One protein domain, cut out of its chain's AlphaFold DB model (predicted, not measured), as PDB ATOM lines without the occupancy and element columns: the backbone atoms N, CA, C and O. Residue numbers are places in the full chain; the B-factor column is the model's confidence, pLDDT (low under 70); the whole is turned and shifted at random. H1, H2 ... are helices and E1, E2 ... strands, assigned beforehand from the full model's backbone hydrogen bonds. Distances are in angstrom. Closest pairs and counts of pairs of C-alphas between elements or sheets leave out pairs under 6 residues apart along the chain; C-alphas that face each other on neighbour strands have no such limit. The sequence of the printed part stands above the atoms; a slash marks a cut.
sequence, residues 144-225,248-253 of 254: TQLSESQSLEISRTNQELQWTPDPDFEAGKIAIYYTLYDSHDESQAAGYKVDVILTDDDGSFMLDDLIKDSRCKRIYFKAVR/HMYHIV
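AT A GLANCE: This is residues 144 to 225 and 248 to 253 of the 254 residues of an uncharacterized protein of Phaeocystidibacter luteus (UniProt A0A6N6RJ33). A strongly twisted sheet of five strands, E1, E7, E6, E3 and E4, makes one wall, with a small two-stranded ribbon, E2 with E5, over one of its faces, while the short helix H1, which follows E5 in the chain, only grazes the sheet. The long strands E3, E4 and E6 run side by side along the longest axis, with the loop of residues 182 to 192 at one end and that of residues 163 to 172 at the other. The printed part has 88 residues, with one named helix and seven named strands in the order E1 E2 E3 E4 E5 H1 E6 E7; the large sheet, in the order E1 E7 E6 E3 E4, is mixed, the ribbon antiparallel, and the class is mostly strand. The whole is compact, with a radius of gyration of the C-alphas of 13.4 A, yet elongated, spanning 41 by 25 by 21 A.

HOW THE PARTS SIT: In the large sheet, E3, residues 173 to 181, and E4, residues 193 to 200, form an antiparallel hairpin, with N 174 and O 199 2.8 A apart, within hydrogen-bond range. On the other side of E3 is E6, residues 218 to 225, antiparallel at 163 degrees, with N 177 and O 222 at 2.8 A. E7, residues 248 to 253, has staggered pairing: its residues 248 to 251 pair with E6, antiparallel, with N 250 and O 219 at 2.9 A. Its residues 251 to 253 pair with the edge strand E1, residues 153 to 155, parallel, with N 154 and O 251 at 2.8 A. From edge to edge the strands' lines turn by 112 degrees. In the second sheet, E2, residues 160 to 162, and E5, residues 204 to 206, are antiparallel, with N 161 and O 205 at 2.8 A. The closest C-alphas of E4 and E5, those of Thr 199 and Phe 205, are 7.7 A apart. H1, residues 208 to 211, is on the large sheet but only grazes it; its closest C-alphas to E6 are those of Ile 211 and Ile 219, 7.5 A apart. H1 is too short for an O i to N i+4 pair; its one O i to N i+3 pair is within hydrogen-bond range. E2 and E6 are apart.

IN THESE COORDINATES: E3 is 26.0 A long, from C-alpha 173 at (32.127, 25.927, -8.207) to C-alpha 181 at (51.268, 11.509, 1.871). E6 measures 23.4 A, E4 22.6 A and E7 15.9 A, ending at C-alpha 253 at (60.697, 17.817, -4.194). E1, E2, E5 and H1 are short.

THE WHOLE: The C-alphas farthest apart, those of Asp 168 and Asp 185, are 40.7 A from each other. Residues 226 to 247 are not printed, and C-alphas 225 and 248 are 15.2 A apart across this cut. The link from E3 to E4, 11 residues, is long. The mean pLDDT of the printed part is 83.2, and residues 148 to 151, 170 to 171 and 186 to 190 are under 70.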
ATOM      1  N   THR A 144      45.445  21.266 -16.045       85.19
ATOM      2  CA  THR A 144      46.768  21.370 -16.654       85.19
ATOM      3  C   THR A 144      47.786  20.561 -15.854       85.19
ATOM      4  O   THR A 144      47.839  20.646 -14.626       85.19
ATOM      5  N   GLN A 145      48.617  19.787 -16.553       83.19
ATOM      6  CA  GLN A 145      49.716  19.055 -15.928       83.19
ATOM      7  C   GLN A 145      50.788  20.027 -15.414       83.19
ATOM      8  O   GLN A 145      51.256  20.887 -16.155       83.19
ATOM      9  N   LEU A 146      51.224  19.846 -14.166       85.94
ATOM     10  CA  LEU A 146      52.261  20.680 -13.542       85.94
ATOM     11  C   LEU A 146      53.698  20.309 -13.937       85.94
ATOM     12  O   LEU A 146      54.634  21.045 -13.632       85.94
ATOM     13  N   SER A 147      53.908  19.158 -14.578       78.50
ATOM     14  CA  SER A 147      55.229  18.727 -15.039       78.50
ATOM     15  C   SER A 147      55.085  17.808 -16.266       78.50
ATOM     16  O   SER A 147      54.010  17.262 -16.517       78.50
ATOM     17  N   GLU A 148      56.141  17.709 -17.081       68.12
ATOM     18  CA  GLU A 148      56.094  17.188 -18.462       68.12
ATOM     19  C   GLU A 148      56.291  15.657 -18.597       68.12
ATOM     20  O   GLU A 148      56.105  15.108 -19.685       68.12
ATOM     21  N   SER A 149      56.705  14.945 -17.539       58.38
ATOM     22  CA  SER A 149      57.022  13.498 -17.561       58.38
ATOM     23  C   SER A 149      55.906  12.592 -16.984       58.38
ATOM     24  O   SER A 149      54.831  13.050 -16.661       58.38
ATOM     25  N   GLN A 150      56.060  11.263 -16.922       46.16
ATOM     26  CA  GLN A 150      55.003  10.352 -16.408       46.16
ATOM     27  C   GLN A 150      55.143  10.000 -14.914       46.16
ATOM     28  O   GLN A 150      54.288   9.318 -14.358       46.16
ATOM     29  N   SER A 151      56.199  10.465 -14.245       53.81
ATOM     30  CA  SER A 151      56.460  10.237 -12.817       53.81
ATOM     31  C   SER A 151      56.901  11.567 -12.207       53.81
ATOM     32  O   SER A 151      58.076  11.927 -12.265       53.81
ATOM     33  N   LEU A 152      55.920  12.360 -11.779       71.69
ATOM     34  CA  LEU A 152      55.991  13.817 -11.865       71.69
ATOM     35  C   LEU A 152      56.358  14.484 -10.541       71.69
ATOM     36  O   LEU A 152      55.531  14.638  -9.642       71.69
ATOM     37  N   GLU A 153      57.618  14.898 -10.452       86.81
ATOM     38  CA  GLU A 153      58.135  15.784  -9.413       86.81
ATOM     39  C   GLU A 153      57.639  17.223  -9.635       86.81
ATOM     40  O   GLU A 153      57.736  17.753 -10.744       86.81
ATOM     41  N   ILE A 154      57.132  17.853  -8.575       90.19
ATOM     42  CA  ILE A 154      56.813  19.284  -8.502       90.19
ATOM     43  C   ILE A 154      57.525  19.900  -7.298       90.19
ATOM     44  O   ILE A 154      57.750  19.228  -6.287       90.19
ATOM     45  N   SER A 155      57.881  21.182  -7.387       89.75
ATOM     46  CA  SER A 155      58.489  21.892  -6.261       89.75
ATOM     47  C   SER A 155      57.431  22.324  -5.243       89.75
ATOM     48  O   SER A 155      56.238  22.383  -5.537       89.75
ATOM     49  N   ARG A 156      57.856  22.664  -4.024       89.62
ATOM     50  CA  ARG A 156      56.948  23.089  -2.940       89.62
ATOM     51  C   ARG A 156      56.330  24.487  -3.126       89.62
ATOM     52  O   ARG A 156      55.584  24.938  -2.263       89.62
ATOM     53  N   THR A 157      56.667  25.198  -4.199       87.75
ATOM     54  CA  THR A 157      56.288  26.606  -4.395       87.75
ATOM     55  C   THR A 157      55.832  26.873  -5.817       87.75
ATOM     56  O   THR A 157      56.393  26.293  -6.750       87.75
ATOM     57  N   ASN A 158      54.927  27.839  -5.978       87.69
ATOM     58  CA  ASN A 158      54.402  28.300  -7.262       87.69
ATOM     59  C   ASN A 158      53.740  27.175  -8.068       87.69
ATOM     60  O   ASN A 158      53.958  27.059  -9.273       87.69
ATOM     61  N   GLN A 159      52.969  26.327  -7.388       92.50
ATOM     62  CA  GLN A 159      52.209  25.256  -8.017       92.50
ATOM     63  C   GLN A 159      50.753  25.697  -8.156       92.50
ATOM     64  O   GLN A 159      50.004  25.734  -7.179       92.50
ATOM     65  N   GLU A 160      50.363  26.045  -9.377       93.19
ATOM     66  CA  GLU A 160      49.013  26.488  -9.716       93.19
ATOM     67  C   GLU A 160      48.356  25.474 -10.652       93.19
ATOM     68  O   GLU A 160      48.833  25.232 -11.759       93.19
ATOM     69  N   LEU A 161      47.243  24.893 -10.212       91.19
ATOM     70  CA  LEU A 161      46.353  24.142 -11.086       91.19
ATOM     71  C   LEU A 161      45.600  25.114 -11.980       91.19
ATOM     72  O   LEU A 161      45.099  26.116 -11.484       91.19
ATOM     73  N   GLN A 162      45.483  24.795 -13.266       93.81
ATOM     74  CA  GLN A 162      44.766  25.627 -14.232       93.81
ATOM     75  C   GLN A 162      43.801  24.788 -15.065       93.81
ATOM     76  O   GLN A 162      44.149  23.677 -15.470       93.81
ATOM     77  N   TRP A 163      42.621  25.326 -15.352       92.44
ATOM     78  CA  TRP A 163      41.600  24.717 -16.207       92.44
ATOM     79  C   TRP A 163      40.788  25.797 -16.936       92.44
ATOM     80  O   TRP A 163      40.883  26.981 -16.621       92.44
ATOM     81  N   THR A 164      39.980  25.393 -17.917       93.06
ATOM     82  CA  THR A 164      39.047  26.299 -18.606       93.06
ATOM     83  C   THR A 164      37.768  26.456 -17.777       93.06
ATOM     84  O   THR A 164      37.115  25.437 -17.527       93.06
ATOM     85  N   PRO A 165      37.395  27.678 -17.348       93.19
ATOM     86  CA  PRO A 165      36.111  27.947 -16.698       93.19
ATOM     87  C   PRO A 165      34.922  27.567 -17.574       93.19
ATOM     88  O   PRO A 165      34.974  27.772 -18.784       93.19
ATOM     89  N   ASP A 166      33.840  27.096 -16.959       87.94
ATOM     90  CA  ASP A 166      32.562  26.875 -17.633       87.94
ATOM     91  C   ASP A 166      31.578  28.000 -17.255       87.94
ATOM     92  O   ASP A 166      31.023  27.989 -16.153       87.94
ATOM     93  N   PRO A 167      31.376  29.012 -18.120       88.38
ATOM     94  CA  PRO A 167      30.545  30.171 -17.795       88.38
ATOM     95  C   PRO A 167      29.047  29.848 -17.723       88.38
ATOM     96  O   PRO A 167      28.303  30.604 -17.095       88.38
ATOM     97  N   ASP A 168      28.611  28.754 -18.351       85.50
ATOM     98  CA  ASP A 168      27.206  28.340 -18.403       85.50
ATOM     99  C   ASP A 168      26.853  27.388 -17.238       85.50
ATOM    100  O   ASP A 168      25.682  27.109 -16.963       85.50
ATOM    101  N   PHE A 169      27.854  26.940 -16.474       79.38
ATOM    102  CA  PHE A 169      27.679  26.143 -15.266       79.38
ATOM    103  C   PHE A 169      27.143  26.975 -14.086       79.38
ATOM    104  O   PHE A 169      27.903  27.591 -13.340       79.38
ATOM    105  N   GLU A 170      25.821  26.928 -13.866       67.81
ATOM    106  CA  GLU A 170      25.084  27.728 -12.860       67.81
ATOM    107  C   GLU A 170      25.705  27.708 -11.449       67.81
ATOM    108  O   GLU A 170      25.719  28.734 -10.767       67.81
ATOM    109  N   ALA A 171      26.228  26.560 -10.999       69.56
ATOM    110  CA  ALA A 171      26.817  26.460  -9.667       69.56
ATOM    111  C   ALA A 171      28.127  27.258  -9.544       69.56
ATOM    112  O   ALA A 171      28.430  27.750  -8.459       69.56
ATOM    113  N   GLY A 172      28.905  27.388 -10.627       70.69
ATOM    114  CA  GLY A 172      30.139  28.176 -10.664       70.69
ATOM    115  C   GLY A 172      31.203  27.748  -9.646       70.69
ATOM    116  O   GLY A 172      31.991  28.583  -9.203       70.69
ATOM    117  N   LYS A 173      31.204  26.475  -9.219       79.31
ATOM    118  CA  LYS A 173      32.127  25.927  -8.207       79.31
ATOM    119  C   LYS A 173      32.885  24.694  -8.690       79.31
ATOM    120  O   LYS A 173      32.314  23.803  -9.311       79.31
ATOM    121  N   ILE A 174      34.135  24.571  -8.259       79.62
ATOM    122  CA  ILE A 174      34.953  23.365  -8.405       79.62
ATOM    123  C   ILE A 174      35.247  22.777  -7.027       79.62
ATOM    124  O   ILE A 174      35.603  23.493  -6.088       79.62
ATOM    125  N   ALA A 175      35.127  21.455  -6.906       80.19
ATOM    126  CA  ALA A 175      35.576  20.718  -5.732       80.19
ATOM    127  C   ALA A 175      36.968  20.121  -5.980       80.19
ATOM    128  O   ALA A 175      37.140  19.286  -6.868       80.19
ATOM    129  N   ILE A 176      37.952  20.509  -5.170       81.94
ATOM    130  CA  ILE A 176      39.304  19.945  -5.158       81.94
ATOM    131  C   ILE A 176      39.421  18.982  -3.982       81.94
ATOM    132  O   ILE A 176      39.535  19.389  -2.825       81.94
ATOM    133  N   TYR A 177      39.409  17.691  -4.279       81.38
ATOM    134  CA  TYR A 177      39.727  16.641  -3.320       81.38
ATOM    135  C   TYR A 177      41.215  16.436  -3.304       81.38
ATOM    136  O   TYR A 177      41.819  16.353  -4.371       81.38
ATOM    137  N   TYR A 178      41.796  16.265  -2.127       81.69
ATOM    138  CA  TYR A 178      43.201  15.927  -2.054       81.69
ATOM    139  C   TYR A 178      43.515  14.973  -0.914       81.69
ATOM    140  O   TYR A 178      42.878  14.969   0.141       81.69
ATOM    141  N   THR A 179      44.565  14.195  -1.145       84.12
ATOM    142  CA  THR A 179      45.199  13.329  -0.165       84.12
ATOM    143  C   THR A 179      46.680  13.670  -0.110       84.12
ATOM    144  O   THR A 179      47.361  13.670  -1.137       84.12
ATOM    145  N   LEU A 180      47.185  13.955   1.090       88.75
ATOM    146  CA  LEU A 180      48.603  14.208   1.333       88.75
ATOM    147  C   LEU A 180      49.269  12.970   1.930       88.75
ATOM    148  O   LEU A 180      48.728  12.344   2.846       88.75
ATOM    149  N   TYR A 181      50.471  12.661   1.452       87.69
ATOM    150  CA  TYR A 181      51.268  11.509   1.871       87.69
ATOM    151  C   TYR A 181      52.638  11.960   2.377       87.69
ATOM    152  O   TYR A 181      53.228  12.907   1.847       87.69
ATOM    153  N   ASP A 182      53.151  11.284   3.402       90.50
ATOM    154  CA  ASP A 182      54.465  11.550   4.000       90.50
ATOM    155  C   ASP A 182      55.580  10.664   3.424       90.50
ATOM    156  O   ASP A 182      56.735  10.729   3.851       90.50
ATOM    157  N   SER A 183      55.240   9.886   2.396       87.06
ATOM    158  CA  SER A 183      56.124   8.990   1.663       87.06
ATOM    159  C   SER A 183      55.936   9.134   0.148       87.06
ATOM    160  O   SER A 183      54.833   9.411  -0.335       87.06
ATOM    161  N   HIS A 184      57.018   8.896  -0.598       84.62
ATOM    162  CA  HIS A 184      56.989   8.702  -2.054       84.62
ATOM    163  C   HIS A 184      56.557   7.281  -2.452       84.62
ATOM    164  O   HIS A 184      56.359   7.006  -3.628       84.62
ATOM    165  N   ASP A 185      56.436   6.362  -1.490       80.88
ATOM    166  CA  ASP A 185      56.020   4.987  -1.749       80.88
ATOM    167  C   ASP A 185      54.533   4.929  -2.119       80.88
ATOM    168  O   ASP A 185      53.655   5.184  -1.287       80.88
ATOM    169  N   GLU A 186      54.252   4.566  -3.371       69.62
ATOM    170  CA  GLU A 186      52.891   4.447  -3.892       69.62
ATOM    171  C   GLU A 186      52.082   3.319  -3.253       69.62
ATOM    172  O   GLU A 186      50.852   3.377  -3.261       69.62
ATOM    173  N   SER A 187      52.744   2.336  -2.634       66.06
ATOM    174  CA  SER A 187      52.071   1.220  -1.962       66.06
ATOM    175  C   SER A 187      51.369   1.625  -0.659       66.06
ATOM    176  O   SER A 187      50.511   0.888  -0.164       66.06
ATOM    177  N   GLN A 188      51.671   2.809  -0.112       62.75
ATOM    178  CA  GLN A 188      50.922   3.355   1.014       62.75
ATOM    179  C   GLN A 188      49.568   3.904   0.558       62.75
ATOM    180  O   GLN A 188      49.473   4.973  -0.045       62.75
ATOM    181  N   ALA A 189      48.508   3.177   0.910       56.06
ATOM    182  CA  ALA A 189      47.135   3.547   0.577       56.06
ATOM    183  C   ALA A 189      46.568   4.685   1.450       56.06
ATOM    184  O   ALA A 189      45.676   5.409   1.013       56.06
ATOM    185  N   ALA A 190      47.062   4.854   2.682       66.75
ATOM    186  CA  ALA A 190      46.528   5.833   3.627       66.75
ATOM    187  C   ALA A 190      47.387   7.102   3.648       66.75
ATOM    188  O   ALA A 190      48.510   7.085   4.147       66.75
ATOM    189  N   GLY A 191      46.850   8.208   3.130       75.75
ATOM    190  CA  GLY A 191      47.434   9.529   3.351       75.75
ATOM    191  C   GLY A 191      47.284   9.980   4.805       75.75
ATOM    192  O   GLY A 191      46.385   9.533   5.519       75.75
ATOM    193  N   TYR A 192      48.144  10.897   5.245       80.44
ATOM    194  CA  TYR A 192      48.065  11.478   6.590       80.44
ATOM    195  C   TYR A 192      47.045  12.623   6.683       80.44
ATOM    196  O   TYR A 192      46.694  13.050   7.785       80.44
ATOM    197  N   LYS A 193      46.577  13.138   5.538       81.44
ATOM    198  CA  LYS A 193      45.493  14.119   5.447       81.44
ATOM    199  C   LYS A 193      44.646  13.845   4.209       81.44
ATOM    200  O   LYS A 193      45.202  13.659   3.131       81.44
ATOM    201  N   VAL A 194      43.328  13.868   4.380       80.44
ATOM    202  CA  VAL A 194      42.327  13.813   3.308       80.44
ATOM    203  C   VAL A 194      41.326  14.926   3.570       80.44
ATOM    204  O   VAL A 194      40.848  15.053   4.700       80.44
ATOM    205  N   ASP A 195      41.042  15.733   2.556       78.69
ATOM    206  CA  ASP A 195      40.149  16.881   2.684       78.69
ATOM    207  C   ASP A 195      39.573  17.293   1.319       78.69
ATOM    208  O   ASP A 195      39.984  16.783   0.270       78.69
ATOM    209  N   VAL A 196      38.632  18.235   1.344       78.19
ATOM    210  CA  VAL A 196      38.030  18.831   0.150       78.19
ATOM    211  C   VAL A 196      37.973  20.350   0.268       78.19
ATOM    212  O   VAL A 196      37.671  20.897   1.326       78.19
ATOM    213  N   ILE A 197      38.254  21.036  -0.835       80.44
ATOM    214  CA  ILE A 197      38.136  22.490  -0.949       80.44
ATOM    215  C   ILE A 197      37.126  22.814  -2.038       80.44
ATOM    216  O   ILE A 197      37.190  22.257  -3.129       80.44
ATOM    217  N   LEU A 198      36.203  23.724  -1.735       78.94
ATOM    218  CA  LEU A 198      35.321  24.328  -2.726       78.94
ATOM    219  C   LEU A 198      35.913  25.673  -3.139       78.94
ATOM    220  O   LEU A 198      36.142  26.532  -2.287       78.94
ATOM    221  N   THR A 199      36.153  25.838  -4.433       81.00
ATOM    222  CA  THR A 199      36.651  27.077  -5.040       81.00
ATOM    223  C   THR A 199      35.708  27.534  -6.146       81.00
ATOM    224  O   THR A 199      34.864  26.757  -6.599       81.00
ATOM    225  N   ASP A 200      35.806  28.799  -6.542       84.88
ATOM    226  CA  ASP A 200      35.113  29.303  -7.726       84.88
ATOM    227  C   ASP A 200      35.634  28.596  -8.985       84.88
ATOM    228  O   ASP A 200      36.795  28.188  -9.048       84.88
ATOM    229  N   ASP A 201      34.775  28.424  -9.986       82.31
ATOM    230  CA  ASP A 201      35.189  27.979 -11.318       82.31
ATOM    231  C   ASP A 201      35.774  29.158 -12.114       82.31
ATOM    232  O   ASP A 201      35.229  29.583 -13.127       82.31
ATOM    233  N   ASP A 202      36.853  29.748 -11.597       90.12
ATOM    234  CA  ASP A 202      37.536  30.920 -12.167       90.12
ATOM    235  C   ASP A 202      38.777  30.558 -13.001       90.12
ATOM    236  O   ASP A 202      39.369  31.419 -13.657       90.12
ATOM    237  N   GLY A 203      39.116  29.268 -13.037       93.25
ATOM    238  CA  GLY A 203      40.135  28.695 -13.906       93.25
ATOM    239  C   GLY A 203      41.447  28.371 -13.208       93.25
ATOM    240  O   GLY A 203      42.338  27.838 -13.875       93.25
ATOM    241  N   SER A 204      41.602  28.649 -11.906       95.31
ATOM    242  CA  SER A 204      42.826  28.248 -11.215       95.31
ATOM    243  C   SER A 204      42.705  27.948  -9.720       95.31
ATOM    244  O   SER A 204      41.739  28.281  -9.039       95.31
ATOM    245  N   PHE A 205      43.712  27.245  -9.193       93.69
ATOM    246  CA  PHE A 205      43.838  26.960  -7.766       93.69
ATOM    247  C   PHE A 205      45.296  26.783  -7.337       93.69
ATOM    248  O   PHE A 205      46.032  25.963  -7.887       93.69
ATOM    249  N   MET A 206      45.701  27.505  -6.290       93.69
ATOM    250  CA  MET A 206      47.055  27.434  -5.734       93.69
ATOM    251  C   MET A 206      47.222  26.246  -4.778       93.69
ATOM    252  O   MET A 206      46.566  26.171  -3.739       93.69
ATOM    253  N   LEU A 207      48.163  25.345  -5.077       91.31
ATOM    254  CA  LEU A 207      48.484  24.184  -4.238       91.31
ATOM    255  C   LEU A 207      49.418  24.497  -3.067       91.31
ATOM    256  O   LEU A 207      49.489  23.695  -2.135       91.31
ATOM    257  N   ASP A 208      50.149  25.614  -3.107       89.81
ATOM    258  CA  ASP A 208      51.241  25.934  -2.176       89.81
ATOM    259  C   ASP A 208      50.848  25.740  -0.702       89.81
ATOM    260  O   ASP A 208      51.578  25.124   0.076       89.81
ATOM    261  N   ASP A 209      49.649  26.183  -0.316       87.81
ATOM    262  CA  ASP A 209      49.161  26.048   1.056       87.81
ATOM    263  C   ASP A 209      48.885  24.601   1.485       87.81
ATOM    264  O   ASP A 209      48.941  24.298   2.683       87.81
ATOM    265  N   LEU A 210      48.616  23.708   0.531       90.19
ATOM    266  CA  LEU A 210      48.401  22.283   0.777       90.19
ATOM    267  C   LEU A 210      49.726  21.546   0.948       90.19
ATOM    268  O   LEU A 210      49.847  20.692   1.826       90.19
ATOM    269  N   ILE A 211      50.727  21.894   0.136       92.12
ATOM    270  CA  ILE A 211      52.005  21.172   0.068       92.12
ATOM    271  C   ILE A 211      53.132  21.825   0.880       92.12
ATOM    272  O   ILE A 211      54.226  21.267   0.950       92.12
ATOM    273  N   LYS A 212      52.890  22.961   1.548       90.75
ATOM    274  CA  LYS A 212      53.905  23.660   2.365       90.75
ATOM    275  C   LYS A 212      54.464  22.857   3.540       90.75
ATOM    276  O   LYS A 212      55.560  23.160   4.010       90.75
ATOM    277  N   ASP A 213      53.728  21.867   4.048       89.81
ATOM    278  CA  ASP A 213      54.225  20.988   5.112       89.81
ATOM    279  C   ASP A 213      55.395  20.154   4.571       89.81
ATOM    280  O   ASP A 213      55.227  19.387   3.627       89.81
ATOM    281  N   SER A 214      56.579  20.266   5.180       91.12
ATOM    282  CA  SER A 214      57.789  19.544   4.757       91.12
ATOM    283  C   SER A 214      57.670  18.020   4.865       91.12
ATOM    284  O   SER A 214      58.431  17.285   4.219       91.12
ATOM    285  N   ARG A 215      56.701  17.533   5.651       92.19
ATOM    286  CA  ARG A 215      56.322  16.119   5.691       92.19
ATOM    287  C   ARG A 215      55.648  15.682   4.401       92.19
ATOM    288  O   ARG A 215      55.769  14.520   4.060       92.19
ATOM    289  N   CYS A 216      54.977  16.574   3.671       92.31
ATOM    290  CA  CYS A 216      54.332  16.248   2.406       92.31
ATOM    291  C   CYS A 216      55.379  15.859   1.358       92.31
ATOM    292  O   CYS A 216      56.153  16.708   0.901       92.31
ATOM    293  N   LYS A 217      55.384  14.576   0.989       92.50
ATOM    294  CA  LYS A 217      56.237  13.984  -0.052       92.50
ATOM    295  C   LYS A 217      55.468  13.661  -1.320       92.50
ATOM    296  O   LYS A 217      56.064  13.557  -2.387       92.50
ATOM    297  N   ARG A 218      54.146  13.543  -1.234       91.25
ATOM    298  CA  ARG A 218      53.288  13.302  -2.389       91.25
ATOM    299  C   ARG A 218      51.896  13.863  -2.143       91.25
ATOM    300  O   ARG A 218      51.415  13.862  -1.009       91.25
ATOM    301  N   ILE A 219      51.265  14.328  -3.212       89.25
ATOM    302  CA  ILE A 219      49.870  14.760  -3.236       89.25
ATOM    303  C   ILE A 219      49.149  14.004  -4.345       89.25
ATOM    304  O   ILE A 219      49.639  13.918  -5.468       89.25
ATOM    305  N   TYR A 220      47.992  13.448  -4.016       85.75
ATOM    306  CA  TYR A 220      46.974  13.087  -4.992       85.75
ATOM    307  C   TYR A 220      45.893  14.153  -4.917       85.75
ATOM    308  O   TYR A 220      45.486  14.512  -3.810       85.75
ATOM    309  N   PHE A 221      45.405  14.628  -6.054       83.38
ATOM    310  CA  PHE A 221      44.178  15.404  -6.072       83.38
ATOM    311  C   PHE A 221      43.252  14.971  -7.196       83.38
ATOM    312  O   PHE A 221      43.672  14.405  -8.203       83.38
ATOM    313  N   LYS A 222      41.978  15.290  -7.006       81.12
ATOM    314  CA  LYS A 222      40.912  15.138  -7.983       81.12
ATOM    315  C   LYS A 222      40.124  16.442  -8.013       81.12
ATOM    316  O   LYS A 222      39.578  16.843  -6.990       81.12
ATOM    317  N   ALA A 223      40.086  17.101  -9.163       81.81
ATOM    318  CA  ALA A 223      39.242  18.267  -9.387       81.81
ATOM    319  C   ALA A 223      37.916  17.800  -9.987       81.81
ATOM    320  O   ALA A 223      37.923  16.953 -10.877       81.81
ATOM    321  N   VAL A 224      36.789  18.305  -9.490       79.94
ATOM    322  CA  VAL A 224      35.447  17.887  -9.915       79.94
ATOM    323  C   VAL A 224      34.584  19.107 -10.203       79.94
ATOM    324  O   VAL A 224      34.413  19.960  -9.332       79.94
ATOM    325  N   ARG A 225      33.985  19.124 -11.394       78.44
ATOM    326  CA  ARG A 225      32.872  20.000 -11.771       78.44
ATOM    327  C   ARG A 225      31.638  19.124 -11.914       78.44
ATOM    328  O   ARG A 225      31.702  18.080 -12.563       78.44
ATOM    329  N   HIS A 248      45.337  13.950 -10.658       83.00
ATOM    330  CA  HIS A 248      46.783  13.905 -10.815       83.00
ATOM    331  C   HIS A 248      47.436  13.468  -9.510       83.00
ATOM    332  O   HIS A 248      46.893  13.650  -8.414       83.00
ATOM    333  N   MET A 249      48.627  12.894  -9.635       85.75
ATOM    334  CA  MET A 249      49.475  12.533  -8.511       85.75
ATOM    335  C   MET A 249      50.877  13.085  -8.742       85.75
ATOM    336  O   MET A 249      51.467  12.854  -9.795       85.75
ATOM    337  N   TYR A 250      51.408  13.790  -7.745       88.88
ATOM    338  CA  TYR A 250      52.701  14.461  -7.830       88.88
ATOM    339  C   TYR A 250      53.599  14.120  -6.645       88.88
ATOM    340  O   TYR A 250      53.147  14.092  -5.498       88.88
ATOM    341  N   HIS A 251      54.888  13.908  -6.916       91.00
ATOM    342  CA  HIS A 251      55.935  13.839  -5.901       91.00
ATOM    343  C   HIS A 251      56.419  15.247  -5.572       91.00
ATOM    344  O   HIS A 251      56.699  16.032  -6.469       91.00
ATOM    345  N   ILE A 252      56.532  15.573  -4.289       91.81
ATOM    346  CA  ILE A 252      57.001  16.887  -3.856       91.81
ATOM    347  C   ILE A 252      58.504  16.823  -3.614       91.81
ATOM    348  O   ILE A 252      58.953  16.087  -2.730       91.81
ATOM    349  N   VAL A 253      59.256  17.618  -4.370       88.69
ATOM    350  CA  VAL A 253      60.697  17.817  -4.194       88.69
ATOM    351  C   VAL A 253      60.974  19.199  -3.599       88.69
ATOM    352  O   VAL A 253      60.186  20.133  -3.769       88.69
TER     353      VAL A 253